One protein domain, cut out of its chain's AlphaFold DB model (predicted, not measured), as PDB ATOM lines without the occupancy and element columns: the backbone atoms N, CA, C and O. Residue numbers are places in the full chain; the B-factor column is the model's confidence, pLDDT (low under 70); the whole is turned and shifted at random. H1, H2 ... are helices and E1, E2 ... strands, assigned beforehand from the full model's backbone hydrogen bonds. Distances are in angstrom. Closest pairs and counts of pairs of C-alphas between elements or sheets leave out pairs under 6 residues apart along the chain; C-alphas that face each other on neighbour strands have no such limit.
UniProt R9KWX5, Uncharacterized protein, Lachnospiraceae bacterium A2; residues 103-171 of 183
ATOM      1  N   LEU A 103     148.016 167.545 181.249       69.31
ATOM      2  CA  LEU A 103     148.473 166.339 180.557       69.31
ATOM      3  C   LEU A 103     149.645 166.737 179.654       69.31
ATOM      4  O   LEU A 103     149.488 167.547 178.738       69.31
ATOM      5  N   MET A 104     150.834 166.220 179.957       81.75
ATOM      6  CA  MET A 104     152.040 166.589 179.228       81.75
ATOM      7  C   MET A 104     152.123 165.704 177.990       81.75
ATOM      8  O   MET A 104     152.539 164.544 178.062       81.75
ATOM      9  N   PHE A 105     151.663 166.243 176.863       81.00
ATOM     10  CA  PHE A 105     151.752 165.559 175.580       81.00
ATOM     11  C   PHE A 105     153.224 165.378 175.178       81.00
ATOM     12  O   PHE A 105     154.030 166.296 175.367       81.00
ATOM     13  N   PRO A 106     153.598 164.200 174.654       81.81
ATOM     14  CA  PRO A 106     154.949 163.960 174.170       81.81
ATOM     15  C   PRO A 106     155.242 164.815 172.932       81.81
ATOM     16  O   PRO A 106     154.340 165.200 172.188       81.81
ATOM     17  N   THR A 107     156.519 165.114 172.706       82.81
ATOM     18  CA  THR A 107     156.956 165.813 171.494       82.81
ATOM     19  C   THR A 107     156.666 164.933 170.274       82.81
ATOM     20  O   THR A 107     157.079 163.771 170.289       82.81
ATOM     21  N   PRO A 108     155.982 165.450 169.237       76.06
ATOM     22  CA  PRO A 108     155.770 164.702 168.005       76.06
ATOM     23  C   PRO A 108     157.113 164.333 167.387       76.06
ATOM     24  O   PRO A 108     158.011 165.172 167.279       76.06
ATOM     25  N   LEU A 109     157.251 163.079 166.980       75.06
ATOM     26  CA  LEU A 109     158.428 162.590 166.281       75.06
ATOM     27  C   LEU A 109     158.085 162.335 164.815       75.06
ATOM     28  O   LEU A 109     156.985 161.916 164.478       75.06
ATOM     29  N   ALA A 110     159.059 162.525 163.932       67.88
ATOM     30  CA  ALA A 110     158.885 162.282 162.501       67.88
ATOM     31  C   ALA A 110     158.507 160.808 162.191       67.88
ATOM     32  O   ALA A 110     157.847 160.511 161.202       67.88
ATOM     33  N   SER A 111     158.863 159.877 163.085       70.44
ATOM     34  CA  SER A 111     158.452 158.468 163.032       70.44
ATOM     35  C   SER A 111     157.043 158.192 163.577       70.44
ATOM     36  O   SER A 111     156.629 157.032 163.608       70.44
ATOM     37  N   ASP A 112     156.287 159.210 164.005       70.75
ATOM     38  CA  ASP A 112     154.900 159.077 164.489       70.75
ATOM     39  C   ASP A 112     153.900 158.822 163.348       70.75
ATOM     40  O   ASP A 112     152.700 159.055 163.463       70.75
ATOM     41  N   THR A 113     154.383 158.265 162.243       60.56
ATOM     42  CA  THR A 113     153.609 157.803 161.097       60.56
ATOM     43  C   THR A 113     152.880 156.483 161.373       60.56
ATOM     44  O   THR A 113     152.107 156.034 160.535       60.56
ATOM     45  N   GLY A 114     153.093 155.806 162.503       57.59
ATOM     46  CA  GLY A 114     152.609 154.437 162.724       57.59
ATOM     47  C   GLY A 114     151.105 154.274 163.021       57.59
ATOM     48  O   GLY A 114     150.579 154.890 163.936       57.59
ATOM     49  N   SER A 115     150.467 153.307 162.346       53.84
ATOM     50  CA  SER A 115     149.113 152.741 162.584       53.84
ATOM     51  C   SER A 115     148.996 151.927 163.902       53.84
ATOM     52  O   SER A 115     148.222 150.980 164.033       53.84
ATOM     53  N   ARG A 116     149.847 152.191 164.900       57.94
ATOM     54  CA  ARG A 116     149.986 151.290 166.054       57.94
ATOM     55  C   ARG A 116     148.900 151.536 167.103       57.94
ATOM     56  O   ARG A 116     149.124 152.246 168.073       57.94
ATOM     57  N   MET A 117     147.801 150.796 166.984       57.12
ATOM     58  CA  MET A 117     146.716 150.682 167.975       57.12
ATOM     59  C   MET A 117     147.104 149.954 169.281       57.12
ATOM     60  O   MET A 117     146.232 149.541 170.044       57.12
ATOM     61  N   LYS A 118     148.397 149.715 169.566       63.38
ATOM     62  CA  LYS A 118     148.807 148.929 170.748       63.38
ATOM     63  C   LYS A 118     148.856 149.800 172.004       63.38
ATOM     64  O   LYS A 118     149.889 149.953 172.654       63.38
ATOM     65  N   THR A 119     147.695 150.343 172.328       68.19
ATOM     66  CA  THR A 119     147.444 151.323 173.379       68.19
ATOM     67  C   THR A 119     147.388 150.702 174.782       68.19
ATOM     68  O   THR A 119     147.598 151.378 175.784       68.19
ATOM     69  N   GLU A 120     147.200 149.382 174.874       71.38
ATOM     70  CA  GLU A 120     147.094 148.612 176.130       71.38
ATOM     71  C   GLU A 120     148.294 148.772 177.083       71.38
ATOM     72  O   GLU A 120     148.223 148.417 178.257       71.38
ATOM     73  N   ARG A 121     149.424 149.282 176.584       79.25
ATOM     74  CA  ARG A 121     150.677 149.442 177.342       79.25
ATOM     75  C   ARG A 121     150.937 150.866 177.799       79.25
ATOM     76  O   ARG A 121     152.011 151.129 178.346       79.25
ATOM     77  N   ILE A 122     150.004 151.770 177.529       85.75
ATOM     78  CA  ILE A 122     150.124 153.181 177.860       85.75
ATOM     79  C   ILE A 122     149.481 153.401 179.221       85.75
ATOM     80  O   ILE A 122     148.354 152.987 179.483       85.75
ATOM     81  N   SER A 123     150.227 154.048 180.103       85.81
ATOM     82  CA  SER A 123     149.776 154.438 181.433       85.81
ATOM     83  C   SER A 123     150.123 155.897 181.676       85.81
ATOM     84  O   SER A 123     151.173 156.370 181.235       85.81
ATOM     85  N   ILE A 124     149.267 156.594 182.415       88.25
ATOM     86  CA  ILE A 124     149.524 157.964 182.849       88.25
ATOM     87  C   ILE A 124     150.246 157.908 184.200       88.25
ATOM     88  O   ILE A 124     149.776 157.278 185.145       88.25
ATOM     89  N   SER A 125     151.413 158.547 184.275       84.38
ATOM     90  CA  SER A 125     152.166 158.750 185.520       84.38
ATOM     91  C   SER A 125     151.394 159.677 186.472       84.38
ATOM     92  O   SER A 125     150.720 160.585 185.986       84.38
ATOM     93  N   PRO A 126     151.565 159.578 187.807       80.31
ATOM     94  CA  PRO A 126     151.030 160.559 188.765       80.31
ATOM     95  C   PRO A 126     151.407 162.017 188.447       80.31
ATOM     96  O   PRO A 126     150.719 162.946 188.847       80.31
ATOM     97  N   THR A 127     152.492 162.217 187.693       80.06
ATOM     98  CA  THR A 127     152.958 163.519 187.196       80.06
ATOM     99  C   THR A 127     152.227 164.016 185.938       80.06
ATOM    100  O   THR A 127     152.646 165.015 185.365       80.06
ATOM    101  N   GLY A 128     151.214 163.302 185.434       82.31
ATOM    102  CA  GLY A 128     150.466 163.666 184.221       82.31
ATOM    103  C   GLY A 128     151.174 163.362 182.892       82.31
ATOM    104  O   GLY A 128     150.737 163.832 181.846       82.31
ATOM    105  N   ALA A 129     152.264 162.588 182.915       84.50
ATOM    106  CA  ALA A 129     153.018 162.213 181.716       84.50
ATOM    107  C   ALA A 129     152.601 160.834 181.189       84.50
ATOM    108  O   ALA A 129     152.487 159.880 181.966       84.50
ATOM    109  N   PHE A 130     152.459 160.704 179.871       87.88
ATOM    110  CA  PHE A 130     152.176 159.425 179.221       87.88
ATOM    111  C   PHE A 130     153.433 158.557 179.122       87.88
ATOM    112  O   PHE A 130     154.490 158.996 178.654       87.88
ATOM    113  N   ARG A 131     153.328 157.305 179.569       87.19
ATOM    114  CA  ARG A 131     154.431 156.340 179.583       87.19
ATOM    115  C   ARG A 131     154.012 155.037 178.932       87.19
ATOM    116  O   ARG A 131     152.929 154.529 179.207       87.19
ATOM    117  N   ARG A 132     154.910 154.469 178.132       87.38
ATOM    118  CA  ARG A 132     154.748 153.148 177.525       87.38
ATOM    119  C   ARG A 132     155.529 152.107 178.319       87.38
ATOM    120  O   ARG A 132     156.724 152.280 178.563       87.38
ATOM    121  N   ARG A 133     154.873 151.004 178.684       87.50
ATOM    122  CA  ARG A 133     155.518 149.855 179.333       87.50
ATOM    123  C   ARG A 133     156.155 148.918 178.298       87.50
ATOM    124  O   ARG A 133     155.504 148.480 177.342       87.50
ATOM    125  N   ASN A 134     157.418 148.568 178.514       82.88
ATOM    126  CA  ASN A 134     158.119 147.529 177.763       82.88
ATOM    127  C   ASN A 134     157.748 146.118 178.234       82.88
ATOM    128  O   ASN A 134     157.230 145.923 179.328       82.88
ATOM    129  N   TYR A 135     158.071 145.111 177.416       83.75
ATOM    130  CA  TYR A 135     157.908 143.698 177.786       83.75
ATOM    131  C   TYR A 135     158.714 143.322 179.041       83.75
ATOM    132  O   TYR A 135     158.276 142.491 179.824       83.75
ATOM    133  N   SER A 136     159.850 143.987 179.261       82.56
ATOM    134  CA  SER A 136     160.700 143.857 180.450       82.56
ATOM    135  C   SER A 136     160.161 144.574 181.697       82.56
ATOM    136  O   SER A 136     160.819 144.564 182.730       82.56
ATOM    137  N   GLY A 137     159.012 145.256 181.610       82.88
ATOM    138  CA  GLY A 137     158.413 146.003 182.723       82.88
ATOM    139  C   GLY A 137     158.957 147.421 182.942       82.88
ATOM    140  O   GLY A 137     158.403 148.152 183.758       82.88
ATOM    141  N   THR A 138     159.986 147.850 182.203       87.25
ATOM    142  CA  THR A 138     160.502 149.231 182.254       87.25
ATOM    143  C   THR A 138     159.594 150.211 181.505       87.25
ATOM    144  O   THR A 138     158.868 149.822 180.588       87.25
ATOM    145  N   TYR A 139     159.627 151.493 181.886       87.44
ATOM    146  CA  TYR A 139     158.791 152.544 181.295       87.44
ATOM    147  C   TYR A 139     159.607 153.488 180.407       87.44
ATOM    148  O   TYR A 139     160.636 154.010 180.832       87.44
ATOM    149  N   TRP A 140     159.102 153.757 179.204       84.81
ATOM    150  CA  TRP A 140     159.644 154.732 178.252       84.81
ATOM    151  C   TRP A 140     158.643 155.861 177.994       84.81
ATOM    152  O   TRP A 140     157.493 155.804 178.439       84.81
ATOM    153  N   ALA A 141     159.083 156.916 177.305       83.50
ATOM    154  CA  ALA A 141     158.171 157.934 176.789       83.50
ATOM    155  C   ALA A 141     157.226 157.307 175.750       83.50
ATOM    156  O   ALA A 141     157.669 156.511 174.921       83.50
ATOM    157  N   ALA A 142     155.932 157.625 175.831       85.81
ATOM    158  CA  ALA A 142     154.974 157.247 174.796       85.81
ATOM    159  C   ALA A 142     155.141 158.156 173.567       85.81
ATOM    160  O   ALA A 142     155.490 159.330 173.717       85.81
ATOM    161  N   ALA A 143     154.889 157.620 172.373       83.88
ATOM    162  CA  ALA A 143     154.828 158.418 171.146       83.88
ATOM    163  C   ALA A 143     153.552 159.277 171.114       83.88
ATOM    164  O   ALA A 143     152.565 158.937 171.772       83.88
ATOM    165  N   LEU A 144     153.528 160.375 170.349       82.75
ATOM    166  CA  LEU A 144     152.340 161.238 170.317       82.75
ATOM    167  C   LEU A 144     151.133 160.536 169.690       82.75
ATOM    168  O   LEU A 144     150.031 160.636 170.223       82.75
ATOM    169  N   SER A 145     151.344 159.770 168.621       79.12
ATOM    170  CA  SER A 145     150.291 158.969 167.978       79.12
ATOM    171  C   SER A 145     149.664 157.961 168.942       79.12
ATOM    172  O   SER A 145     148.447 157.881 169.062       79.12
ATOM    173  N   GLU A 146     150.499 157.260 169.707       81.50
ATOM    174  CA  GLU A 146     150.090 156.330 170.761       81.50
ATOM    175  C   GLU A 146     149.210 157.010 171.828       81.50
ATOM    176  O   GLU A 146     148.204 156.445 172.262       81.50
ATOM    177  N   VAL A 147     149.559 158.234 172.231       83.56
ATOM    178  CA  VAL A 147     148.777 159.020 173.198       83.56
ATOM    179  C   VAL A 147     147.431 159.452 172.626       83.56
ATOM    180  O   VAL A 147     146.430 159.373 173.337       83.56
ATOM    181  N   ILE A 148     147.380 159.865 171.358       81.00
ATOM    182  CA  ILE A 148     146.111 160.212 170.706       81.00
ATOM    183  C   ILE A 148     145.188 158.995 170.648       81.00
ATOM    184  O   ILE A 148     144.063 159.088 171.125       81.00
ATOM    185  N   TYR A 149     145.671 157.834 170.198       78.25
ATOM    186  CA  TYR A 149     144.865 156.605 170.199       78.25
ATOM    187  C   TYR A 149     144.446 156.157 171.613       78.25
ATOM    188  O   TYR A 149     143.443 155.463 171.775       78.25
ATOM    189  N   PHE A 150     145.202 156.525 172.655       80.25
ATOM    190  CA  PHE A 150     144.835 156.250 174.052       80.25
ATOM    191  C   PHE A 150     143.694 157.122 174.550       80.25
ATOM    192  O   PHE A 150     142.817 156.630 175.267       80.25
ATOM    193  N   LEU A 151     143.718 158.400 174.187       81.75
ATOM    194  CA  LEU A 151     142.681 159.356 174.551       81.75
ATOM    195  C   LEU A 151     141.424 159.170 173.695       81.75
ATOM    196  O   LEU A 151     140.315 159.283 174.211       81.75
ATOM    197  N   GLU A 152     141.596 158.828 172.420       77.00
ATOM    198  CA  GLU A 152     140.535 158.784 171.421       77.00
ATOM    199  C   GLU A 152     140.361 157.365 170.867       77.00
ATOM    200  O   GLU A 152     140.791 157.019 169.765       77.00
ATOM    201  N   LYS A 153     139.722 156.517 171.683       64.94
ATOM    202  CA  LYS A 153     139.567 155.071 171.446       64.94
ATOM    203  C   LYS A 153     138.716 154.695 170.221       64.94
ATOM    204  O   LYS A 153     138.733 153.531 169.839       64.94
ATOM    205  N   GLU A 154     137.998 155.644 169.617       61.09
ATOM    206  CA  GLU A 154     137.135 155.426 168.437       61.09
ATOM    207  C   GLU A 154     137.701 156.016 167.136       61.09
ATOM    208  O   GLU A 154     137.004 156.103 166.127       61.09
ATOM    209  N   THR A 155     138.969 156.431 167.129       59.06
ATOM    210  CA  THR A 155     139.577 156.992 165.918       59.06
ATOM    211  C   THR A 155     139.810 155.920 164.857       59.06
ATOM    212  O   THR A 155     140.409 154.873 165.110       59.06
ATOM    213  N   ASP A 156     139.343 156.206 163.639       61.56
ATOM    214  CA  ASP A 156     139.624 155.408 162.447       61.56
ATOM    215  C   ASP A 156     141.153 155.201 162.323       61.56
ATOM    216  O   ASP A 156     141.898 156.176 162.473       61.56
ATOM    217  N   PRO A 157     141.663 153.982 162.038       59.00
ATOM    218  CA  PRO A 157     143.083 153.746 161.735       59.00
ATOM    219  C   PRO A 157     143.675 154.711 160.691       59.00
ATOM    220  O   PRO A 157     144.899 154.873 160.639       59.00
ATOM    221  N   SER A 158     142.835 155.353 159.874       61.50
ATOM    222  CA  SER A 158     143.218 156.392 158.917       61.50
ATOM    223  C   SER A 158     143.550 157.761 159.540       61.50
ATOM    224  O   SER A 158     144.120 158.602 158.839       61.50
ATOM    225  N   HIS A 159     143.248 158.016 160.820       61.97
ATOM    226  CA  HIS A 159     143.657 159.233 161.539       61.97
ATOM    227  C   HIS A 159     145.149 159.171 161.889       61.97
ATOM    228  O   HIS A 159     145.553 158.977 163.034       61.97
ATOM    229  N   ARG A 160     145.991 159.304 160.866       65.44
ATOM    230  CA  ARG A 160     147.434 159.499 161.014       65.44
ATOM    231  C   ARG A 160     147.708 160.994 161.080       65.44
ATOM    232  O   ARG A 160     147.049 161.783 160.401       65.44
ATOM    233  N   PHE A 161     148.713 161.388 161.857       69.12
ATOM    234  CA  PHE A 161     149.245 162.737 161.733       69.12
ATOM    235  C   PHE A 161     149.712 162.962 160.302       69.12
ATOM    236  O   PHE A 161     150.370 162.096 159.724       69.12
ATOM    237  N   ASN A 162     149.385 164.126 159.746       75.50
ATOM    238  CA  ASN A 162     149.942 164.518 158.464       75.50
ATOM    239  C   ASN A 162     151.478 164.603 158.615       75.50
ATOM    240  O   ASN A 162     151.949 165.436 159.394       75.50
ATOM    241  N   PRO A 163     152.259 163.764 157.909       73.94
ATOM    242  CA  PRO A 163     153.714 163.762 158.032       73.94
ATOM    243  C   PRO A 163     154.327 165.106 157.629       73.94
ATOM    244  O   PRO A 163     155.236 165.567 158.312       73.94
ATOM    245  N   GLU A 164     153.775 165.799 156.626       77.00
ATOM    246  CA  GLU A 164     154.249 167.136 156.238       77.00
ATOM    247  C   GLU A 164     154.044 168.158 157.362       77.00
ATOM    248  O   GLU A 164     154.885 169.027 157.591       77.00
ATOM    249  N   TRP A 165     152.938 168.042 158.106       76.94
ATOM    250  CA  TRP A 165     152.675 168.906 159.256       76.94
ATOM    251  C   TRP A 165     153.675 168.657 160.389       76.94
ATOM    252  O   TRP A 165     154.153 169.609 161.006       76.94
ATOM    253  N   VAL A 166     154.028 167.394 160.643       78.81
ATOM    254  CA  VAL A 166     155.033 167.026 161.653       78.81
ATOM    255  C   VAL A 166     156.428 167.494 161.235       78.81
ATOM    256  O   VAL A 166     157.150 168.063 162.051       78.81
ATOM    257  N   GLU A 167     156.800 167.308 159.968       80.81
ATOM    258  CA  GLU A 167     158.065 167.800 159.412       80.81
ATOM    259  C   GLU A 167     158.171 169.321 159.540       80.81
ATOM    260  O   GLU A 167     159.165 169.820 160.075       80.81
ATOM    261  N   TRP A 168     157.118 170.048 159.151       81.31
ATOM    262  CA  TRP A 168     157.046 171.500 159.301       81.31
ATOM    263  C   TRP A 168     157.202 171.936 160.760       81.31
ATOM    264  O   TRP A 168     158.003 172.824 161.056       81.31
ATOM    265  N   LEU A 169     156.481 171.290 161.681       78.81
ATOM    266  CA  LEU A 169     156.532 171.612 163.107       78.81
ATOM    267  C   LEU A 169     157.936 171.407 163.698       78.81
ATOM    268  O   LEU A 169     158.354 172.158 164.580       78.81
ATOM    269  N   MET A 170     158.664 170.407 163.204       81.38
ATOM    270  CA  MET A 170     160.017 170.069 163.647       81.38
ATOM    271  C   MET A 170     161.117 170.833 162.891       81.38
ATOM    272  O   MET A 170     162.285 170.751 163.269       81.38
ATOM    273  N   GLY A 171     160.759 171.591 161.850       83.56
ATOM    274  CA  GLY A 171     161.702 172.330 161.009       83.56
ATOM    275  C   GLY A 171     162.478 171.458 160.018       83.56
ATOM    276  O   GLY A 171     163.532 171.881 159.540       83.56
TER     277      GLY A 171
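Overview. This is residues 103 to 171 of the 183 residues of an uncharacterized protein of Lachnospiraceae bacterium A2 (UniProt R9KWX5). Little regular structure: a small sheet with H1 across one face and, far from it, H2 beyond a loop. The 69 printed residues, under half in named elements, hold E1, E2, E3, H1, H2, class mixed; E1 - E2 - E3 is an antiparallel meander, each strand neighbouring the one before. It is compact, radius of gyration of the C-alphas 12.2 A, spanning 34 by 26 by 22 A.

Arrangement. Past residues 103 to 121, find the hairpin of E1, 122 to 124, and E2, 130 to 133: N 123 and O 131 are 2.9 A apart. E2 and E3, 139 to 141, form another: N 132 to O 140, 2.9 A. H1, 144 to 151, is on the sheet, height 9.7 A; its closest C-alpha pair with E2 is Val 147 and Phe 130, 6.9 A. H2, 163 to 170, is apart from H1. Both helices have every O i to N i+4 pair within hydrogen-bond range.

Along the chain. Find E1's start, C-alpha 122, at (150.124, 153.181, 177.860). H1 runs 10.7 A; H2 runs 10.5 A to C-alpha 170 at (160.017, 170.069, 163.647).

Size, cuts and confidence. The farthest C-alphas, Ser 136 and Trp 168, are 35.0 A apart. The printed part has no cut; H1 to H2 is a long link; pLDDT is under 70 at 18 residues, among them 153 to 161.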